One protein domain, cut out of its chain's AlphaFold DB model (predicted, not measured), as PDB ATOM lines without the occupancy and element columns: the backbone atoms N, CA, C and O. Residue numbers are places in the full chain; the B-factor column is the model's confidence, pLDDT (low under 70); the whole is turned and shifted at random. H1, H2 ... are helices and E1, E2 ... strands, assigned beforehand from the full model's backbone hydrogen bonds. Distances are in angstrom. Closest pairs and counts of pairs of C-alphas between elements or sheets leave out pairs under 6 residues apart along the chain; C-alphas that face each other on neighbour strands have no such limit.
ATOM      1  N   ARG A  10     189.772 144.550 120.287       88.19
ATOM      2  CA  ARG A  10     188.750 145.248 119.526       88.19
ATOM      3  C   ARG A  10     188.136 146.324 120.404       88.19
ATOM      4  O   ARG A  10     187.580 146.024 121.455       88.19
ATOM      5  N   SER A  11     188.199 147.565 119.944       90.88
ATOM      6  CA  SER A  11     187.602 148.703 120.638       90.88
ATOM      7  C   SER A  11     186.367 149.209 119.902       90.88
ATOM      8  O   SER A  11     186.367 149.303 118.670       90.88
ATOM      9  N   THR A  12     185.323 149.543 120.659       92.31
ATOM     10  CA  THR A  12     184.048 150.043 120.135       92.31
ATOM     11  C   THR A  12     183.565 151.224 120.971       92.31
ATOM     12  O   THR A  12     183.516 151.145 122.199       92.31
ATOM     13  N   ILE A  13     183.199 152.317 120.301       91.81
ATOM     14  CA  ILE A  13     182.454 153.426 120.898       91.81
ATOM     15  C   ILE A  13     180.969 153.103 120.801       91.81
ATOM     16  O   ILE A  13     180.417 153.021 119.707       91.81
ATOM     17  N   PHE A  14     180.309 152.974 121.938       91.25
ATOM     18  CA  PHE A  14     178.857 152.941 122.020       91.25
ATOM     19  C   PHE A  14     178.347 154.358 122.208       91.25
ATOM     20  O   PHE A  14     178.907 155.080 123.027       91.25
ATOM     21  N   ALA A  15     177.309 154.761 121.480       90.75
ATOM     22  CA  ALA A  15     176.697 156.076 121.642       90.75
ATOM     23  C   ALA A  15     175.166 156.020 121.610       90.75
ATOM     24  O   ALA A  15     174.577 155.154 120.958       90.75
ATOM     25  N   THR A  16     174.510 156.955 122.299       90.06
ATOM     26  CA  THR A  16     173.050 157.101 122.279       90.06
ATOM     27  C   THR A  16     172.601 158.527 122.623       90.06
ATOM     28  O   THR A  16     173.354 159.311 123.207       90.06
ATOM     29  N   THR A  17     171.357 158.854 122.268       88.94
ATOM     30  CA  THR A  17     170.653 160.051 122.746       88.94
ATOM     31  C   THR A  17     169.766 159.669 123.924       88.94
ATOM     32  O   THR A  17     168.949 158.756 123.807       88.94
ATOM     33  N   ILE A  18     169.855 160.403 125.032       86.81
ATOM     34  CA  ILE A  18     168.975 160.205 126.190       86.81
ATOM     35  C   ILE A  18     167.991 161.363 126.339       86.81
ATOM     36  O   ILE A  18     168.330 162.532 126.142       86.81
ATOM     37  N   LEU A  19     166.751 161.035 126.697       86.81
ATOM     38  CA  LEU A  19     165.743 162.013 127.090       86.81
ATOM     39  C   LEU A  19     165.923 162.321 128.580       86.81
ATOM     40  O   LEU A  19     165.782 161.423 129.401       86.81
ATOM     41  N   LEU A  20     166.202 163.577 128.925       85.69
ATOM     42  CA  LEU A  20     166.326 164.034 130.314       85.69
ATOM     43  C   LEU A  20     164.994 164.563 130.857       85.69
ATOM     44  O   LEU A  20     164.653 164.346 132.014       85.69
ATOM     45  N   ASP A  21     164.225 165.258 130.014       86.81
ATOM     46  CA  ASP A  21     162.856 165.679 130.319       86.81
ATOM     47  C   ASP A  21     162.062 165.858 129.022       86.81
ATOM     48  O   ASP A  21     162.601 166.264 127.991       86.81
ATOM     49  N   GLY A  22     160.769 165.558 129.056       89.94
ATOM     50  CA  GLY A  22     159.914 165.660 127.881       89.94
ATOM     51  C   GLY A  22     159.324 167.052 127.669       89.94
ATOM     52  O   GLY A  22     159.496 167.969 128.468       89.94
ATOM     53  N   CYS A  23     158.599 167.210 126.563       93.06
ATOM     54  CA  CYS A  23     157.845 168.426 126.278       93.06
ATOM     55  C   CYS A  23     156.595 168.499 127.158       93.06
ATOM     56  O   CYS A  23     155.819 167.532 127.193       93.06
ATOM     57  N   LEU A  24     156.397 169.630 127.841       93.50
ATOM     58  CA  LEU A  24     155.311 169.858 128.797       93.50
ATOM     59  C   LEU A  24     154.839 171.324 128.738       93.50
ATOM     60  O   LEU A  24     155.668 172.212 128.524       93.50
ATOM     61  N   PRO A  25     153.540 171.610 128.955       94.69
ATOM     62  CA  PRO A  25     153.115 172.965 129.290       94.69
ATOM     63  C   PRO A  25     153.596 173.322 130.704       94.69
ATOM     64  O   PRO A  25     153.535 172.476 131.601       94.69
ATOM     65  N   THR A  26     154.036 174.563 130.912       93.00
ATOM     66  CA  THR A  26     154.450 175.102 132.219       93.00
ATOM     67  C   THR A  26     154.076 176.576 132.378       93.00
ATOM     68  O   THR A  26     153.845 177.281 131.399       93.00
ATOM     69  N   LEU A  27     154.030 177.056 133.617       92.44
ATOM     70  CA  LEU A  27     153.901 178.485 133.883       92.44
ATOM     71  C   LEU A  27     155.278 179.083 134.162       92.44
ATOM     72  O   LEU A  27     156.082 178.480 134.871       92.44
ATOM     73  N   GLY A  28     155.515 180.270 133.621       87.75
ATOM     74  CA  GLY A  28     156.692 181.086 133.880       87.75
ATOM     75  C   GLY A  28     156.330 182.399 134.567       87.75
ATOM     76  O   GLY A  28     155.161 182.790 134.647       87.75
ATOM     77  N   PHE A  29     157.353 183.100 135.050       80.81
ATOM     78  CA  PHE A  29     157.234 184.465 135.549       80.81
ATOM     79  C   PHE A  29     158.049 185.412 134.680       80.81
ATOM     80  O   PHE A  29     159.275 185.345 134.637       80.81
ATOM     81  N   SER A  30     157.366 186.358 134.048       76.75
ATOM     82  CA  SER A  30     157.990 187.370 133.203       76.75
ATOM     83  C   SER A  30     157.348 188.720 133.487       76.75
ATOM     84  O   SER A  30     156.128 188.873 133.523       76.75
ATOM     85  N   ARG A  31     158.190 189.722 133.768       76.00
ATOM     86  CA  ARG A  31     157.775 191.119 134.020       76.00
ATOM     87  C   ARG A  31     156.660 191.262 135.071       76.00
ATOM     88  O   ARG A  31     155.788 192.119 134.943       76.00
ATOM     89  N   GLY A  32     156.697 190.426 136.110       72.12
ATOM     90  CA  GLY A  32     155.715 190.435 137.197       72.12
ATOM     91  C   GLY A  32     154.351 189.841 136.831       72.12
ATOM     92  O   GLY A  32     153.385 190.070 137.552       72.12
ATOM     93  N   LYS A  33     154.253 189.103 135.719       82.00
ATOM     94  CA  LYS A  33     153.050 188.376 135.310       82.00
ATOM     95  C   LYS A  33     153.355 186.899 135.103       82.00
ATOM     96  O   LYS A  33     154.465 186.528 134.726       82.00
ATOM     97  N   VAL A  34     152.338 186.084 135.356       87.94
ATOM     98  CA  VAL A  34     152.342 184.659 135.030       87.94
ATOM     99  C   VAL A  34     152.188 184.516 133.515       87.94
ATOM    100  O   VAL A  34     151.229 185.039 132.943       87.94
ATOM    101  N   GLU A  35     153.127 183.831 132.867       90.88
ATOM    102  CA  GLU A  35     153.117 183.567 131.426       90.88
ATOM    103  C   GLU A  35     152.939 182.071 131.142       90.88
ATOM    104  O   GLU A  35     153.424 181.207 131.870       90.88
ATOM    105  N   LYS A  36     152.184 181.778 130.082       94.44
ATOM    106  CA  LYS A  36     151.911 180.422 129.602       94.44
ATOM    107  C   LYS A  36     153.036 179.998 128.671       94.44
ATOM    108  O   LYS A  36     153.240 180.634 127.638       94.44
ATOM    109  N   GLU A  37     153.713 178.908 128.997       93.31
ATOM    110  CA  GLU A  37     154.882 178.444 128.259       93.31
ATOM    111  C   GLU A  37     154.752 176.966 127.879       93.31
ATOM    112  O   GLU A  37     154.049 176.177 128.518       93.31
ATOM    113  N   VAL A  38     155.439 176.584 126.804       92.81
ATOM    114  CA  VAL A  38     155.638 175.184 126.430       92.81
ATOM    115  C   VAL A  38     157.129 174.945 126.348       92.81
ATOM    116  O   VAL A  38     157.817 175.504 125.495       92.81
ATOM    117  N   GLU A  39     157.628 174.099 127.236       88.44
ATOM    118  CA  GLU A  39     159.043 173.787 127.270       88.44
ATOM    119  C   GLU A  39     159.371 172.698 126.243       88.44
ATOM    120  O   GLU A  39     158.710 171.650 126.218       88.44
ATOM    121  N   PRO A  40     160.412 172.877 125.413       89.69
ATOM    122  CA  PRO A  40     160.898 171.800 124.568       89.69
ATOM    123  C   PRO A  40     161.496 170.665 125.423       89.69
ATOM    124  O   PRO A  40     161.880 170.876 126.584       89.69
ATOM    125  N   PRO A  41     161.583 169.446 124.867       90.19
ATOM    126  CA  PRO A  41     162.232 168.327 125.529       90.19
ATOM    127  C   PRO A  41     163.720 168.624 125.724       90.19
ATOM    128  O   PRO A  41     164.384 169.158 124.832       90.19
ATOM    129  N   ARG A  42     164.244 168.252 126.891       87.56
ATOM    130  CA  ARG A  42     165.677 168.271 127.186       87.56
ATOM    131  C   ARG A  42     166.244 166.904 126.860       87.56
ATOM    132  O   ARG A  42     165.755 165.891 127.354       87.56
ATOM    133  N   MET A  43     167.269 166.888 126.025       85.94
ATOM    134  CA  MET A  43     167.947 165.674 125.597       85.94
ATOM    135  C   MET A  43     169.445 165.886 125.682       85.94
ATOM    136  O   MET A  43     169.926 166.984 125.408       85.94
ATOM    137  N   GLU A  44     170.154 164.813 125.988       83.38
ATOM    138  CA  GLU A  44     171.600 164.756 125.877       83.38
ATOM    139  C   GLU A  44     171.950 163.853 124.695       83.38
ATOM    140  O   GLU A  44     171.607 162.672 124.666       83.38
ATOM    141  N   VAL A  45     172.584 164.438 123.681       71.75
ATOM    142  CA  VAL A  45     172.701 163.853 122.331       71.75
ATOM    143  C   VAL A  45     174.041 163.133 122.141       71.75
ATOM    144  O   VAL A  45     174.409 162.814 121.022       71.75
ATOM    145  N   ARG A  46     174.842 162.941 123.197       69.00
ATOM    146  CA  ARG A  46     176.265 162.568 123.044       69.00
ATOM    147  C   ARG A  46     176.782 161.602 124.095       69.00
ATOM    148  O   ARG A  46     177.987 161.553 124.339       69.00
ATOM    149  N   ARG A  47     175.902 160.839 124.745       75.88
ATOM    150  CA  ARG A  47     176.368 159.856 125.726       75.88
ATOM    151  C   ARG A  47     177.111 158.765 124.986       75.88
ATOM    152  O   ARG A  47     176.538 158.124 124.111       75.88
ATOM    153  N   SER A  48     178.384 158.598 125.328       83.12
ATOM    154  CA  SER A  48     179.238 157.595 124.719       83.12
ATOM    155  C   SER A  48     180.069 156.845 125.744       83.12
ATOM    156  O   SER A  48     180.533 157.429 126.722       83.12
ATOM    157  N   SER A  49     180.321 155.571 125.476       87.50
ATOM    158  CA  SER A  49     181.228 154.733 126.254       87.50
ATOM    159  C   SER A  49     182.193 154.025 125.318       87.50
ATOM    160  O   SER A  49     181.782 153.471 124.302       87.50
ATOM    161  N   LEU A  50     183.479 154.057 125.654       90.25
ATOM    162  CA  LEU A  50     184.513 153.331 124.928       90.25
ATOM    163  C   LEU A  50     184.791 152.023 125.659       90.25
ATOM    164  O   LEU A  50     185.311 152.039 126.775       90.25
ATOM    165  N   LEU A  51     184.483 150.902 125.014       89.75
ATOM    166  CA  LEU A  51     184.801 149.572 125.521       89.75
ATOM    167  C   LEU A  51     185.855 148.918 124.638       89.75
ATOM    168  O   LEU A  51     185.918 149.162 123.433       89.75
ATOM    169  N   SER A  52     186.716 148.113 125.250       88.19
ATOM    170  CA  SER A  52     187.729 147.333 124.549       88.19
ATOM    171  C   SER A  52     187.693 145.899 125.040       88.19
ATOM    172  O   SER A  52     187.608 145.653 126.239       88.19
ATOM    173  N   PHE A  53     187.754 144.970 124.100       87.25
ATOM    174  CA  PHE A  53     187.650 143.542 124.343       87.25
ATOM    175  C   PHE A  53     188.865 142.854 123.765       87.25
ATOM    176  O   PHE A  53     189.271 143.176 122.650       87.25
ATOM    177  N   ARG A  54     189.445 141.922 124.510       85.31
ATOM    178  CA  ARG A  54     190.547 141.092 124.042       85.31
ATOM    179  C   ARG A  54     190.048 139.672 123.818       85.31
ATOM    180  O   ARG A  54     189.380 139.115 124.683       85.31
ATOM    181  N   ASP A  55     190.395 139.108 122.666       77.25
ATOM    182  CA  ASP A  55     190.164 137.696 122.370       77.25
ATOM    183  C   ASP A  55     191.331 136.862 122.928       77.25
ATOM    184  O   ASP A  55     192.500 137.092 122.578       77.25
ATOM    185  N   ASP A  56     191.004 135.915 123.810       66.38
ATOM    186  CA  ASP A  56     191.953 135.015 124.470       66.38
ATOM    187  C   ASP A  56     192.370 133.825 123.581       66.38
ATOM    188  O   ASP A  56     193.202 133.008 123.978       66.38
ATOM    189  N   GLY A  57     191.885 133.761 122.335       58.38
ATOM    190  CA  GLY A  57     192.446 132.927 121.270       58.38
ATOM    191  C   GLY A  57     192.069 131.444 121.317       58.38
ATOM    192  O   GLY A  57     192.455 130.709 120.411       58.38
ATOM    193  N   ASP A  58     191.289 131.011 122.310       55.41
ATOM    194  CA  ASP A  58     190.890 129.611 122.510       55.41
ATOM    195  C   ASP A  58     189.356 129.472 122.625       55.41
ATOM    196  O   ASP A  58     188.821 128.850 123.536       55.41
ATOM    197  N   GLY A  59     188.614 130.110 121.709       56.53
ATOM    198  CA  GLY A  59     187.159 129.924 121.551       56.53
ATOM    199  C   GLY A  59     186.294 130.245 122.781       56.53
ATOM    200  O   GLY A  59     185.140 129.816 122.830       56.53
ATOM    201  N   GLY A  60     186.840 130.969 123.760       53.66
ATOM    202  CA  GLY A  60     186.197 131.364 125.011       53.66
ATOM    203  C   GLY A  60     186.066 132.883 125.122       53.66
ATOM    204  O   GLY A  60     186.860 133.611 124.539       53.66
ATOM    205  N   GLU A  61     185.021 133.307 125.831       60.22
ATOM    206  CA  GLU A  61     184.496 134.670 126.022       60.22
ATOM    207  C   GLU A  61     185.498 135.834 125.881       60.22
ATOM    208  O   GLU A  61     186.563 135.849 126.493       60.22
ATOM    209  N   GLU A  62     185.104 136.858 125.114       74.12
ATOM    210  CA  GLU A  62     185.827 138.129 125.016       74.12
ATOM    211  C   GLU A  62     185.942 138.799 126.398       74.12
ATOM    212  O   GLU A  62     184.936 139.079 127.053       74.12
ATOM    213  N   VAL A  63     187.168 139.106 126.835       81.62
ATOM    214  CA  VAL A  63     187.409 139.745 128.138       81.62
ATOM    215  C   VAL A  63     187.506 141.257 127.965       81.62
ATOM    216  O   VAL A  63     188.309 141.758 127.172       81.62
ATOM    217  N   GLN A  64     186.715 142.006 128.737       84.50
ATOM    218  CA  GLN A  64     186.796 143.465 128.764       84.50
ATOM    219  C   GLN A  64     188.141 143.916 129.356       84.50
ATOM    220  O   GLN A  64     188.508 143.548 130.474       84.50
ATOM    221  N   VAL A  65     188.867 144.753 128.617       87.19
ATOM    222  CA  VAL A  65     190.171 145.310 128.999       87.19
ATOM    223  C   VAL A  65     190.158 146.840 128.909       87.19
ATOM    224  O   VAL A  65     189.355 147.409 128.164       87.19
ATOM    225  N   PRO A  66     191.042 147.547 129.640       87.81
ATOM    226  CA  PRO A  66     191.200 148.987 129.473       87.81
ATOM    227  C   PRO A  66     191.540 149.350 128.016       87.81
ATOM    228  O   PRO A  66     192.361 148.657 127.403       87.81
ATOM    229  N   PRO A  67     190.956 150.427 127.457       88.25
ATOM    230  CA  PRO A  67     191.299 150.874 126.113       88.25
ATOM    231  C   PRO A  67     192.788 151.236 126.000       88.25
ATOM    232  O   PRO A  67     193.315 151.899 126.899       88.25
ATOM    233  N   PRO A  68     193.476 150.851 124.907       91.69
ATOM    234  CA  PRO A  68     194.816 151.353 124.614       91.69
ATOM    235  C   PRO A  68     194.831 152.885 124.559       91.69
ATOM    236  O   PRO A  68     193.854 153.497 124.121       91.69
ATOM    237  N   VAL A  69     195.938 153.507 124.975       90.19
ATOM    238  CA  VAL A  69     196.047 154.976 125.074       90.19
ATOM    239  C   VAL A  69     195.777 155.637 123.723       90.19
ATOM    240  O   VAL A  69     194.993 156.578 123.646       90.19
ATOM    241  N   GLU A  70     196.329 155.082 122.646       90.38
ATOM    242  CA  GLU A  70     196.161 155.605 121.288       90.38
ATOM    243  C   GLU A  70     194.699 155.529 120.816       90.38
ATOM    244  O   GLU A  70     194.224 156.397 120.084       90.38
ATOM    245  N   VAL A  71     193.967 154.497 121.249       91.62
ATOM    246  CA  VAL A  71     192.537 154.342 120.954       91.62
ATOM    247  C   VAL A  71     191.718 155.347 121.755       91.62
ATOM    248  O   VAL A  71     190.803 155.954 121.204       91.62
ATOM    249  N   ALA A  72     192.038 155.537 123.036       92.12
ATOM    250  CA  ALA A  72     191.342 156.480 123.905       92.12
ATOM    251  C   ALA A  72     191.487 157.928 123.407       92.12
ATOM    252  O   ALA A  72     190.490 158.643 123.309       92.12
ATOM    253  N   GLU A  73     192.699 158.337 123.020       93.00
ATOM    254  CA  GLU A  73     192.964 159.662 122.447       93.00
ATOM    255  C   GLU A  73     192.207 159.867 121.126       93.00
ATOM    256  O   GLU A  73     191.536 160.886 120.943       93.00
ATOM    257  N   ALA A  74     192.235 158.875 120.229       93.00
ATOM    258  CA  ALA A  74     191.509 158.945 118.962       93.00
ATOM    259  C   ALA A  74     189.983 158.983 119.162       93.00
ATOM    260  O   ALA A  74     189.281 159.710 118.460       93.00
ATOM    261  N   ALA A  75     189.452 158.219 120.121       92.38
ATOM    262  CA  ALA A  75     188.029 158.221 120.451       92.38
ATOM    263  C   ALA A  75     187.588 159.578 121.018       92.38
ATOM    264  O   ALA A  75     186.516 160.078 120.672       92.38
ATOM    265  N   GLN A  76     188.430 160.202 121.846       92.38
ATOM    266  CA  GLN A  76     188.186 161.540 122.371       92.38
ATOM    267  C   GLN A  76     188.200 162.601 121.261       92.38
ATOM    268  O   GLN A  76     187.310 163.451 121.226       92.38
ATOM    269  N   GLU A  77     189.166 162.547 120.339       93.06
ATOM    270  CA  GLU A  77     189.234 163.435 119.167       93.06
ATOM    271  C   GLU A  77     187.969 163.311 118.302       93.06
ATOM    272  O   GLU A  77     187.331 164.312 117.949       93.06
ATOM    273  N   TYR A  78     187.561 162.072 118.021       93.69
ATOM    274  CA  TYR A  78     186.356 161.760 117.261       93.69
ATOM    275  C   TYR A  78     185.097 162.326 117.929       93.69
ATOM    276  O   TYR A  78     184.372 163.113 117.315       93.69
ATOM    277  N   MET A  79     184.866 162.008 119.207       92.00
ATOM    278  CA  MET A  79     183.680 162.479 119.931       92.00
ATOM    279  C   MET A  79     183.678 163.997 120.137       92.00
ATOM    280  O   MET A  79     182.605 164.604 120.155       92.00
ATOM    281  N   SER A  80     184.848 164.634 120.228       91.44
ATOM    282  CA  SER A  80     184.964 166.099 120.275       91.44
ATOM    283  C   SER A  80     184.534 166.738 118.953       91.44
ATOM    284  O   SER A  80     183.820 167.739 118.951       91.44
ATOM    285  N   THR A  81     184.895 166.129 117.822       92.44
ATOM    286  CA  THR A  81     184.500 166.601 116.486       92.44
ATOM    287  C   THR A  81     183.003 166.407 116.237       92.44
ATOM    288  O   THR A  81     182.322 167.331 115.786       92.44
ATOM    289  N   VAL A  82     182.464 165.236 116.599       91.81
ATOM    290  CA  VAL A  82     181.017 164.957 116.571       91.81
ATOM    291  C   VAL A  82     180.263 165.978 117.426       91.81
ATOM    292  O   VAL A  82     179.271 166.552 116.980       91.81
ATOM    293  N   SER A  83     180.771 166.256 118.629       88.62
ATOM    294  CA  SER A  83     180.199 167.238 119.551       88.62
ATOM    295  C   SER A  83     180.139 168.635 118.948       88.62
ATOM    296  O   SER A  83     179.070 169.238 118.905       88.62
ATOM    297  N   LEU A  84     181.263 169.122 118.428       89.44
ATOM    298  CA  LEU A  84     181.352 170.445 117.822       89.44
ATOM    299  C   LEU A  84     180.417 170.583 116.610       89.44
ATOM    300  O   LEU A  84     179.735 171.596 116.467       89.44
ATOM    301  N   THR A  85     180.320 169.543 115.781       89.50
ATOM    302  CA  THR A  85     179.426 169.527 114.611       89.50
ATOM    303  C   THR A  85     177.953 169.546 115.033       89.50
ATOM    304  O   THR A  85     177.158 170.311 114.493       89.50
ATOM    305  N   LEU A  86     177.588 168.785 116.072       86.81
ATOM    306  CA  LEU A  86     176.239 168.796 116.651       86.81
ATOM    307  C   LEU A  86     175.839 170.163 117.231       86.81
ATOM    308  O   LEU A  86     174.656 170.494 117.229       86.81
ATOM    309  N   GLU A  87     176.783 170.943 117.769       82.75
ATOM    310  CA  GLU A  87     176.507 172.307 118.264       82.75
ATOM    311  C   GLU A  87     176.261 173.291 117.128       82.75
ATOM    312  O   GLU A  87     175.428 174.186 117.263       82.75
ATOM    313  N   GLN A  88     176.972 173.116 116.015       82.31
ATOM    314  CA  GLN A  88     176.836 173.955 114.829       82.31
ATOM    315  C   GLN A  88     175.538 173.653 114.070       82.31
ATOM    316  O   GLN A  88     174.888 174.568 113.564       82.31
ATOM    317  N   GLU A  89     175.111 172.392 114.050       74.31
ATOM    318  CA  GLU A  89     173.855 171.972 113.440       74.31
ATOM    319  C   GLU A  89     172.714 171.919 114.472       74.31
ATOM    320  O   GLU A  89     172.301 170.864 114.948       74.31
ATOM    321  N   GLN A  90     172.126 173.061 114.826       63.56
ATOM    322  CA  GLN A  90     170.960 173.084 115.732       63.56
ATOM    323  C   GLN A  90     169.620 172.733 115.053       63.56
ATOM    324  O   GLN A  90     168.584 172.675 115.719       63.56
ATOM    325  N   ASP A  91     169.629 172.430 113.753       64.31
ATOM    326  CA  ASP A  91     168.437 172.486 112.900       64.31
ATOM    327  C   ASP A  91     167.498 171.262 112.961       64.31
ATOM    328  O   ASP A  91     166.389 171.287 112.422       64.31
ATOM    329  N   ALA A  92     167.892 170.180 113.645       67.62
ATOM    330  CA  ALA A  92     167.106 168.940 113.684       67.62
ATOM    331  C   ALA A  92     165.705 169.110 114.293       67.62
ATOM    332  O   ALA A  92     164.780 168.383 113.932       67.62
ATOM    333  N   LEU A  93     165.536 170.079 115.200       74.38
ATOM    334  CA  LEU A  93     164.253 170.362 115.845       74.38
ATOM    335  C   LEU A  93     163.472 171.490 115.164       74.38
ATOM    336  O   LEU A  93     162.258 171.550 115.332       74.38
ATOM    337  N   SER A  94     164.118 172.333 114.349       76.00
ATOM    338  CA  SER A  94     163.484 173.483 113.681       76.00
ATOM    339  C   SER A  94     162.335 173.085 112.749       76.00
ATOM    340  O   SER A  94     161.449 173.886 112.462       76.00
ATOM    341  N   ARG A  95     162.344 171.839 112.257       80.50
ATOM    342  CA  ARG A  95     161.310 171.290 111.365       80.50
ATOM    343  C   ARG A  95     160.073 170.790 112.110       80.50
ATOM    344  O   ARG A  95     159.047 170.543 111.479       80.50
ATOM    345  N   LEU A  96     160.163 170.615 113.427       87.44
ATOM    346  CA  LEU A  96     159.059 170.144 114.251       87.44
ATOM    347  C   LEU A  96     158.273 171.339 114.787       87.44
ATOM    348  O   LEU A  96     158.830 172.325 115.261       87.44
ATOM    349  N   THR A  97     156.947 171.248 114.730       90.25
ATOM    350  CA  THR A  97     156.080 172.285 115.297       90.25
ATOM    351  C   THR A  97     155.867 172.017 116.779       90.25
ATOM    352  O   THR A  97     155.272 170.999 117.143       90.25
ATOM    353  N   LEU A  98     156.327 172.944 117.622       92.31
ATOM    354  CA  LEU A  98     156.125 172.877 119.067       92.31
ATOM    355  C   LEU A  98     154.617 172.830 119.401       92.31
ATOM    356  O   LEU A  98     153.824 173.533 118.761       92.31
ATOM    357  N   PRO A  99     154.195 172.020 120.389       94.56
ATOM    358  CA  PRO A  99     152.842 172.081 120.921       94.56
ATOM    359  C   PRO A  99     152.502 173.472 121.472       94.56
ATOM    360  O   PRO A  99     153.371 174.244 121.866       94.56
ATOM    361  N   GLN A 100     151.212 173.778 121.513       95.44
ATOM    362  CA  GLN A 100     150.634 174.985 122.087       95.44
ATOM    363  C   GLN A 100     149.963 174.668 123.427       95.44
ATOM    364  O   GLN A 100     149.455 173.568 123.629       95.44
ATOM    365  N   TRP A 101     149.896 175.671 124.304       93.06
ATOM    366  CA  TRP A 101     149.395 175.597 125.685       93.06
ATOM    367  C   TRP A 101     148.107 174.766 125.891       93.06
ATOM    368  O   TRP A 101     148.037 173.979 126.828       93.06
ATOM    369  N   GLY A 102     147.121 174.846 124.994       91.00
ATOM    370  CA  GLY A 102     145.848 174.111 125.108       91.00
ATOM    371  C   GLY A 102     145.799 172.734 124.430       91.00
ATOM    372  O   GLY A 102     144.737 172.107 124.386       91.00
ATOM    373  N   ASP A 103     146.904 172.262 123.851       94.50
ATOM    374  CA  ASP A 103     146.925 171.003 123.109       94.50
ATOM    375  C   ASP A 103     146.670 169.772 123.997       94.50
ATOM    376  O   ASP A 103     146.958 169.735 125.194       94.50
ATOM    377  N   ALA A 104     146.167 168.698 123.385       93.50
ATOM    378  CA  ALA A 104     145.994 167.422 124.069       93.50
ATOM    379  C   ALA A 104     147.342 166.760 124.409       93.50
ATOM    380  O   ALA A 104     148.322 166.879 123.670       93.50
ATOM    381  N   THR A 105     147.365 165.950 125.473       92.69
ATOM    382  CA  THR A 105     148.556 165.215 125.939       92.69
ATOM    383  C   THR A 105     149.237 164.391 124.841       92.69
ATOM    384  O   THR A 105     150.460 164.273 124.821       92.69
ATOM    385  N   THR A 106     148.477 163.852 123.886       93.25
ATOM    386  CA  THR A 106     149.016 163.094 122.748       93.25
ATOM    387  C   THR A 106     149.947 163.921 121.862       93.25
ATOM    388  O   THR A 106     150.923 163.376 121.354       93.25
ATOM    389  N   LYS A 107     149.707 165.230 121.709       94.56
ATOM    390  CA  LYS A 107     150.535 166.111 120.873       94.56
ATOM    391  C   LYS A 107     151.895 166.390 121.512       94.56
ATOM    392  O   LYS A 107     152.903 166.290 120.819       94.56
ATOM    393  N   TYR A 108     151.938 166.613 122.827       94.75
ATOM    394  CA  TYR A 108     153.184 166.732 123.598       94.75
ATOM    395  C   TYR A 108     154.022 165.449 123.553       94.75
ATOM    396  O   TYR A 108     155.227 165.493 123.292       94.75
ATOM    397  N   ARG A 109     153.370 164.295 123.747       94.12
ATOM    398  CA  ARG A 109     154.030 162.982 123.690       94.12
ATOM    399  C   ARG A 109     154.604 162.698 122.308       94.12
ATOM    400  O   ARG A 109     155.757 162.291 122.198       94.12
ATOM    401  N   ARG A 110     153.819 162.956 121.258       94.75
ATOM    402  CA  ARG A 110     154.257 162.794 119.870       94.75
ATOM    403  C   ARG A 110     155.446 163.697 119.556       94.75
ATOM    404  O   ARG A 110     156.447 163.192 119.071       94.75
ATOM    405  N   TYR A 111     155.368 164.983 119.900       95.12
ATOM    406  CA  TYR A 111     156.470 165.920 119.679       95.12
ATOM    407  C   TYR A 111     157.755 165.474 120.388       95.12
ATOM    408  O   TYR A 111     158.818 165.486 119.785       95.12
ATOM    409  N   THR A 112     157.662 165.015 121.641       93.62
ATOM    410  CA  THR A 112     158.825 164.497 122.386       93.62
ATOM    411  C   THR A 112     159.448 163.286 121.693       93.62
ATOM    412  O   THR A 112     160.666 163.227 121.546       93.62
ATOM    413  N   SER A 113     158.624 162.346 121.222       92.19
ATOM    414  CA  SER A 113     159.099 161.170 120.483       92.19
ATOM    415  C   SER A 113     159.744 161.550 119.148       92.19
ATOM    416  O   SER A 113     160.824 161.061 118.837       92.19
ATOM    417  N   GLU A 114     159.105 162.423 118.366       93.25
ATOM    418  CA  GLU A 114     159.622 162.895 117.076       93.25
ATOM    419  C   GLU A 114     160.937 163.661 117.255       93.25
ATOM    420  O   GLU A 114     161.875 163.455 116.489       93.25
ATOM    421  N   ALA A 115     161.033 164.490 118.296       92.12
ATOM    422  CA  ALA A 115     162.239 165.230 118.637       92.12
ATOM    423  C   ALA A 115     163.394 164.295 119.026       92.12
ATOM    424  O   ALA A 115     164.517 164.498 118.563       92.12
ATOM    425  N   LEU A 116     163.120 163.248 119.812       89.88
ATOM    426  CA  LEU A 116     164.114 162.232 120.166       89.88
ATOM    427  C   LEU A 116     164.605 161.472 118.930       89.88
ATOM    428  O   LEU A 116     165.810 161.349 118.722       89.88
ATOM    429  N   THR A 117     163.694 161.036 118.057       91.00
ATOM    430  CA  THR A 117     164.056 160.377 116.792       91.00
ATOM    431  C   THR A 117     164.851 161.303 115.871       91.00
ATOM    432  O   THR A 117     165.842 160.877 115.282       91.00
ATOM    433  N   ALA A 118     164.461 162.573 115.754       91.12
ATOM    434  CA  ALA A 118     165.177 163.550 114.941       91.12
ATOM    435  C   ALA A 118     166.612 163.767 115.448       91.12
ATOM    436  O   ALA A 118     167.544 163.787 114.643       91.12
ATOM    437  N   ARG A 119     166.806 163.860 116.772       88.75
ATOM    438  CA  ARG A 119     168.138 163.964 117.390       88.75
ATOM    439  C   ARG A 119     168.969 162.704 117.199       88.75
ATOM    440  O   ARG A 119     170.135 162.814 116.838       88.75
ATOM    441  N   GLN A 120     168.364 161.530 117.340       90.00
ATOM    442  CA  GLN A 120     169.046 160.264 117.094       90.00
ATOM    443  C   GLN A 120     169.509 160.133 115.634       90.00
ATOM    444  O   GLN A 120     170.636 159.720 115.372       90.00
ATOM    445  N   ASN A 121     168.663 160.524 114.678       90.69
ATOM    446  CA  ASN A 121     169.013 160.518 113.258       90.69
ATOM    447  C   ASN A 121     170.132 161.516 112.944       90.69
ATOM    448  O   ASN A 121     171.023 161.207 112.158       90.69
ATOM    449  N   GLN A 122     170.098 162.692 113.573       90.75
ATOM    450  CA  GLN A 122     171.155 163.688 113.438       90.75
ATOM    451  C   GLN A 122     172.493 163.173 113.981       90.75
ATOM    452  O   GLN A 122     173.506 163.272 113.295       90.75
ATOM    453  N   LEU A 123     172.491 162.593 115.184       90.94
ATOM    454  CA  LEU A 123     173.678 161.976 115.773       90.94
ATOM    455  C   LEU A 123     174.235 160.881 114.858       90.94
ATOM    456  O   LEU A 123     175.432 160.859 114.598       90.94
ATOM    457  N   SER A 124     173.365 160.022 114.318       91.94
ATOM    458  CA  SER A 124     173.744 158.970 113.369       91.94
ATOM    459  C   SER A 124     174.438 159.518 112.123       91.94
ATOM    460  O   SER A 124     175.515 159.041 111.763       91.94
ATOM    461  N   ALA A 125     173.855 160.546 111.499       92.44
ATOM    462  CA  ALA A 125     174.420 161.181 110.312       92.44
ATOM    463  C   ALA A 125     175.798 161.790 110.607       92.44
ATOM    464  O   ALA A 125     176.773 161.440 109.951       92.44
ATOM    465  N   ILE A 126     175.905 162.603 111.662       92.44
ATOM    466  CA  ILE A 126     177.160 163.276 112.025       92.44
ATOM    467  C   ILE A 126     178.241 162.266 112.415       92.44
ATOM    468  O   ILE A 126     179.382 162.389 111.976       92.44
ATOM    469  N   MET A 127     177.908 161.247 113.209       92.94
ATOM    470  CA  MET A 127     178.862 160.192 113.555       92.94
ATOM    471  C   MET A 127     179.370 159.473 112.304       92.94
ATOM    472  O   MET A 127     180.574 159.239 112.188       92.94
ATOM    473  N   SER A 128     178.486 159.166 111.352       93.88
ATOM    474  CA  SER A 128     178.861 158.529 110.089       93.88
ATOM    475  C   SER A 128     179.756 159.419 109.224       93.88
ATOM    476  O   SER A 128     180.776 158.941 108.717       93.88
ATOM    477  N   ASP A 129     179.430 160.705 109.115       93.62
ATOM    478  CA  ASP A 129     180.188 161.678 108.328       93.62
ATOM    479  C   ASP A 129     181.586 161.903 108.919       93.62
ATOM    480  O   ASP A 129     182.590 161.802 108.209       93.62
ATOM    481  N   VAL A 130     181.682 162.118 110.237       93.25
ATOM    482  CA  VAL A 130     182.971 162.272 110.931       93.25
ATOM    483  C   VAL A 130     183.788 160.984 110.836       93.25
ATOM    484  O   VAL A 130     184.997 161.042 110.605       93.25
ATOM    485  N   TYR A 131     183.158 159.813 110.955       93.44
ATOM    486  CA  TYR A 131     183.882 158.542 110.894       93.44
ATOM    487  C   TYR A 131     184.470 158.318 109.498       93.44
ATOM    488  O   TYR A 131     185.625 157.920 109.371       93.44
ATOM    489  N   SER A 132     183.715 158.677 108.459       92.44
ATOM    490  CA  SER A 132     184.128 158.567 107.055       92.44
ATOM    491  C   SER A 132     185.119 159.652 106.612       92.44
ATOM    492  O   SER A 132     185.718 159.530 105.546       92.44
ATOM    493  N   SER A 133     185.313 160.714 107.404       90.62
ATOM    494  CA  SER A 133     186.228 161.821 107.077       90.62
ATOM    495  C   SER A 133     187.719 161.460 107.174       90.62
ATOM    496  O   SER A 133     188.569 162.204 106.682       90.62
ATOM    497  N   ARG A 134     188.044 160.318 107.794       85.69
ATOM    498  CA  ARG A 134     189.406 159.814 107.997       85.69
ATOM    499  C   ARG A 134     189.517 158.392 107.452       85.69
ATOM    500  O   ARG A 134     188.632 157.576 107.676       85.69
ATOM    501  N   ASP A 135     190.646 158.085 106.812       79.06
ATOM    502  CA  ASP A 135     190.877 156.785 106.160       79.06
ATOM    503  C   ASP A 135     190.765 155.581 107.115       79.06
ATOM    504  O   ASP A 135     190.362 154.497 106.696       79.06
ATOM    505  N   ALA A 136     191.136 155.749 108.390       84.06
ATOM    506  CA  ALA A 136     190.988 154.714 109.409       84.06
ATOM    507  C   ALA A 136     190.946 155.293 110.831       84.06
ATOM    508  O   ALA A 136     191.813 156.084 111.219       84.06
ATOM    509  N   TRP A 137     189.981 154.815 111.620       91.25
ATOM    510  CA  TRP A 137     189.931 154.963 113.075       91.25
ATOM    511  C   TRP A 137     190.362 153.651 113.746       91.25
ATOM    512  O   TRP A 137     190.065 152.576 113.222       91.25
ATOM    513  N   PRO A 138     191.049 153.690 114.902       91.25
ATOM    514  CA  PRO A 138     191.512 152.489 115.600       91.25
ATOM    515  C   PRO A 138     190.412 151.826 116.461       91.25
ATOM    516  O   PRO A 138     190.705 151.106 117.409       91.25
ATOM    517  N   PHE A 139     189.142 152.087 116.155       92.25
ATOM    518  CA  PHE A 139     187.962 151.579 116.851       92.25
ATOM    519  C   PHE A 139     186.788 151.496 115.874       92.25
ATOM    520  O   PHE A 139     186.787 152.172 114.851       92.25
ATOM    521  N   ASN A 140     185.767 150.714 116.219       92.06
ATOM    522  CA  ASN A 140     184.449 150.800 115.585       92.06
ATOM    523  C   ASN A 140     183.528 151.708 116.405       92.06
ATOM    524  O   ASN A 140     183.835 152.041 117.549       92.06
ATOM    525  N   TYR A 141     182.366 152.061 115.861       92.19
ATOM    526  CA  TYR A 141     181.301 152.669 116.650       92.19
ATOM    527  C   TYR A 141     179.970 151.955 116.420       92.19
ATOM    528  O   TYR A 141     179.702 151.447 115.331       92.19
ATOM    529  N   THR A 142     179.142 151.945 117.459       91.38
ATOM    530  CA  THR A 142     177.782 151.415 117.452       91.38
ATOM    531  C   THR A 142     176.861 152.471 118.040       91.38
ATOM    532  O   THR A 142     177.095 152.989 119.133       91.38
ATOM    533  N   LEU A 143     175.801 152.797 117.307       90.75
ATOM    534  CA  LEU A 143     174.788 153.735 117.759       90.75
ATOM    535  C   LEU A 143     173.538 152.978 118.212       90.75
ATOM    536  O   LEU A 143     172.894 152.309 117.403       90.75
ATOM    537  N   HIS A 144     173.156 153.149 119.474       89.69
ATOM    538  CA  HIS A 144     171.949 152.541 120.022       89.69
ATOM    539  C   HIS A 144     170.756 153.490 119.923       89.69
ATOM    540  O   HIS A 144     170.825 154.609 120.446       89.69
ATOM    541  N   PRO A 145     169.644 153.064 119.297       84.81
ATOM    542  CA  PRO A 145     168.417 153.854 119.229       84.81
ATOM    543  C   PRO A 145     167.685 153.927 120.573       84.81
ATOM    544  O   PRO A 145     166.832 154.795 120.752       84.81
ATOM    545  N   LYS A 146     167.984 153.002 121.489       84.56
ATOM    546  CA  LYS A 146     167.358 152.887 122.803       84.56
ATOM    547  C   LYS A 146     168.407 152.841 123.897       84.56
ATOM    548  O   LYS A 146     169.452 152.209 123.737       84.56
ATOM    549  N   LEU A 147     168.089 153.465 125.025       85.06
ATOM    550  CA  LEU A 147     168.973 153.486 126.179       85.06
ATOM    551  C   LEU A 147     169.168 152.086 126.771       85.06
ATOM    552  O   LEU A 147     170.265 151.756 127.199       85.06
ATOM    553  N   GLU A 148     168.134 151.249 126.772       86.75
ATOM    554  CA  GLU A 148     168.214 149.898 127.332       86.75
ATOM    555  C   GLU A 148     169.227 149.033 126.574       86.75
ATOM    556  O   GLU A 148     169.964 148.274 127.190       86.75
ATOM    557  N   GLU A 149     169.297 149.189 125.249       87.94
ATOM    558  CA  GLU A 149     170.277 148.502 124.400       87.94
ATOM    559  C   GLU A 149     171.693 149.035 124.666       87.94
ATOM    560  O   GLU A 149     172.622 148.252 124.823       87.94
ATOM    561  N   PHE A 150     171.845 150.356 124.813       88.69
ATOM    562  CA  PHE A 150     173.123 150.970 125.190       88.69
ATOM    563  C   PHE A 150     173.640 150.458 126.539       88.69
ATOM    564  O   PHE A 150     174.812 150.116 126.655       88.69
ATOM    565  N   LEU A 151     172.776 150.393 127.557       88.06
ATOM    566  CA  LEU A 151     173.141 149.895 128.885       88.06
ATOM    567  C   LEU A 151     173.436 148.389 128.863       88.06
ATOM    568  O   LEU A 151     174.355 147.941 129.546       88.06
ATOM    569  N   HIS A 152     172.674 147.612 128.084       87.75
ATOM    570  CA  HIS A 152     172.881 146.171 127.936       87.75
ATOM    571  C   HIS A 152     174.256 145.843 127.346       87.75
ATOM    572  O   HIS A 152     174.933 144.946 127.845       87.75
ATOM    573  N   ASP A 153     174.702 146.627 126.364       85.12
ATOM    574  CA  ASP A 153     175.996 146.451 125.696       85.12
ATOM    575  C   ASP A 153     177.173 147.052 126.499       85.12
ATOM    576  O   ASP A 153     178.296 147.159 126.004       85.12
ATOM    577  N   GLY A 154     176.938 147.426 127.764       82.62
ATOM    578  CA  GLY A 154     177.962 147.907 128.697       82.62
ATOM    579  C   GLY A 154     178.188 149.421 128.673       82.62
ATOM    580  O   GLY A 154     179.157 149.911 129.262       82.62
ATOM    581  N   GLY A 155     177.311 150.174 128.008       84.88
ATOM    582  CA  GLY A 155     177.287 151.629 128.061       84.88
ATOM    583  C   GLY A 155     177.047 152.155 129.478       84.88
ATOM    584  O   GLY A 155     176.322 151.564 130.276       84.88
ATOM    585  N   GLN A 156     177.666 153.289 129.798       83.44
ATOM    586  CA  GLN A 156     177.606 153.915 131.116       83.44
ATOM    587  C   GLN A 156     177.111 155.361 131.026       83.44
ATOM    588  O   GLN A 156     177.504 156.127 130.143       83.44
ATOM    589  N   LEU A 157     176.267 155.739 131.986       79.31
ATOM    590  CA  LEU A 157     175.828 157.112 132.230       79.31
ATOM    591  C   LEU A 157     176.739 157.683 133.325       79.31
ATOM    592  O   LEU A 157     176.613 157.312 134.488       79.31
ATOM    593  N   VAL A 158     177.742 158.473 132.934       66.44
ATOM    594  CA  VAL A 158     178.889 158.826 133.804       66.44
ATOM    595  C   VAL A 158     178.771 160.230 134.416       66.44
ATOM    596  O   VAL A 158     179.567 160.601 135.276       66.44
ATOM    597  N   GLY A 159     177.808 161.038 133.973       61.06
ATOM    598  CA  GLY A 159     177.555 162.375 134.498       61.06
ATOM    599  C   GLY A 159     176.621 162.363 135.714       61.06
ATOM    600  O   GLY A 159     175.692 161.557 135.772       61.06
ATOM    601  N   PRO A 160     176.827 163.281 136.677       53.88
ATOM    602  CA  PRO A 160     176.017 163.366 137.897       53.88
ATOM    603  C   PRO A 160     174.532 163.663 137.628       53.88
ATOM    604  O   PRO A 160     173.690 163.295 138.440       53.88
ATOM    605  N   ASP A 161     174.214 164.261 136.475       62.81
ATOM    606  CA  ASP A 161     172.853 164.616 136.050       62.81
ATOM    607  C   ASP A 161     172.315 163.702 134.926       62.81
ATOM    608  O   ASP A 161     171.291 164.000 134.305       62.81
ATOM    609  N   ASP A 162     172.987 162.579 134.643       66.94
ATOM    610  CA  ASP A 162     172.682 161.692 133.507       66.94
ATOM    611  C   ASP A 162     171.602 160.670 133.814       66.94
ATOM    612  O   ASP A 162     171.693 159.499 133.444       66.94
ATOM    613  N   ILE A 163     170.553 161.109 134.493       73.62
ATOM    614  CA  ILE A 163     169.432 160.242 134.802       73.62
ATOM    615  C   ILE A 163     168.432 160.374 133.664       73.62
ATOM    616  O   ILE A 163     167.791 161.410 133.473       73.62
ATOM    617  N   ALA A 164     168.324 159.316 132.866       81.38
ATOM    618  CA  ALA A 164     167.346 159.277 131.800       81.38
ATOM    619  C   ALA A 164     165.925 159.277 132.373       81.38
ATOM    620  O   ALA A 164     165.610 158.571 133.332       81.38
ATOM    621  N   MET A 165     165.054 160.058 131.747       83.75
ATOM    622  CA  MET A 165     163.635 160.075 132.057       83.75
ATOM    623  C   MET A 165     163.018 158.721 131.707       83.75
ATOM    624  O   MET A 165     162.973 158.336 130.535       83.75
ATOM    625  N   ASP A 166     162.465 158.038 132.708       81.69
ATOM    626  CA  ASP A 166     161.649 156.851 132.476       81.69
ATOM    627  C   ASP A 166     160.424 157.199 131.612       81.69
ATOM    628  O   ASP A 166     159.716 158.191 131.832       81.69
TER     629      ASP A 166
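This is residues 10 to 166 of the 420 residues of an uncharacterized protein of Cryptococcus wingfieldii CBS 7118 (UniProt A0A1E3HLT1). A long twisted ribbon of two antiparallel strands, E1 and E4, runs on at one end into the hairpin E2 and E3, with short E5 and E6 along its edges. Two long helices, H1 and H2, run along the ribbon and meet at a steep angle; short H3 packs on the face opposite H1. The printed part has 157 residues with three named helices and six named strands, in the order E1 E2 E3 E4 E5 H1 H2 E6 H3. The larger sheet is mixed, in the order E5 E4 E1 E6, and the class is mixed, helices and strands. It is loose, with a radius of gyration of the C-alphas of 19.1 A, and a rod of 68 by 31 by 27 A.

E1, residues 10 to 21, and E4, residues 42 to 54, are antiparallel inner strands, with N 14 and O 49 2.8 A apart. E6, residues 140 to 143, is parallel to E1, with N 13 to O 140 at 2.8 A. E5, residues 63 to 65, forms a hairpin with E4, with N 65 to O 52 at 2.8 A. This sheet is only just strongly twisted, its C-alphas up to 4.0 A off the best plane. E1 runs on at 64 degrees into E2, residues 24 to 30, and E3, residues 33 to 39, runs on at 36 degrees into E4; in the hairpin E2 and E3, N 28 to O 35 is 2.9 A. H1, residues 69 to 88, is on the larger sheet at a height of 9.7 A, over E4 and E1; they make two layers, a helix on one face of a sheet. H2, residues 105 to 132, lies over E1 at 8.7 A height. H1 and H2 touch with residues 78 to 86 and 122 to 131, closest at the C-alphas of Val 82 and Met 127, 6.0 A, at a steep tilt of 51 degrees, opposite ways. H3, residues 147 to 152, is over E1 on the face opposite H1. In H1, H2 and H3 every O i to N i+4 pair is within hydrogen-bond range.

E1 begins at C-alpha 10 (188.750, 145.248, 119.526) and is 34.7 A long; E4 is 37.0 A, H1 28.9 A and H2 40.8 A. H3 ends at C-alpha 152 (172.881, 146.171, 127.936).

The two C-alphas farthest apart, of Gly 32 and Asp 58, are 71.8 A apart. The printed part has no cut. The link from H1 to H2, 16 residues, is long. The pLDDT is under 70 at residues 46, 56 to 61, 90 to 92 and 158 to 162.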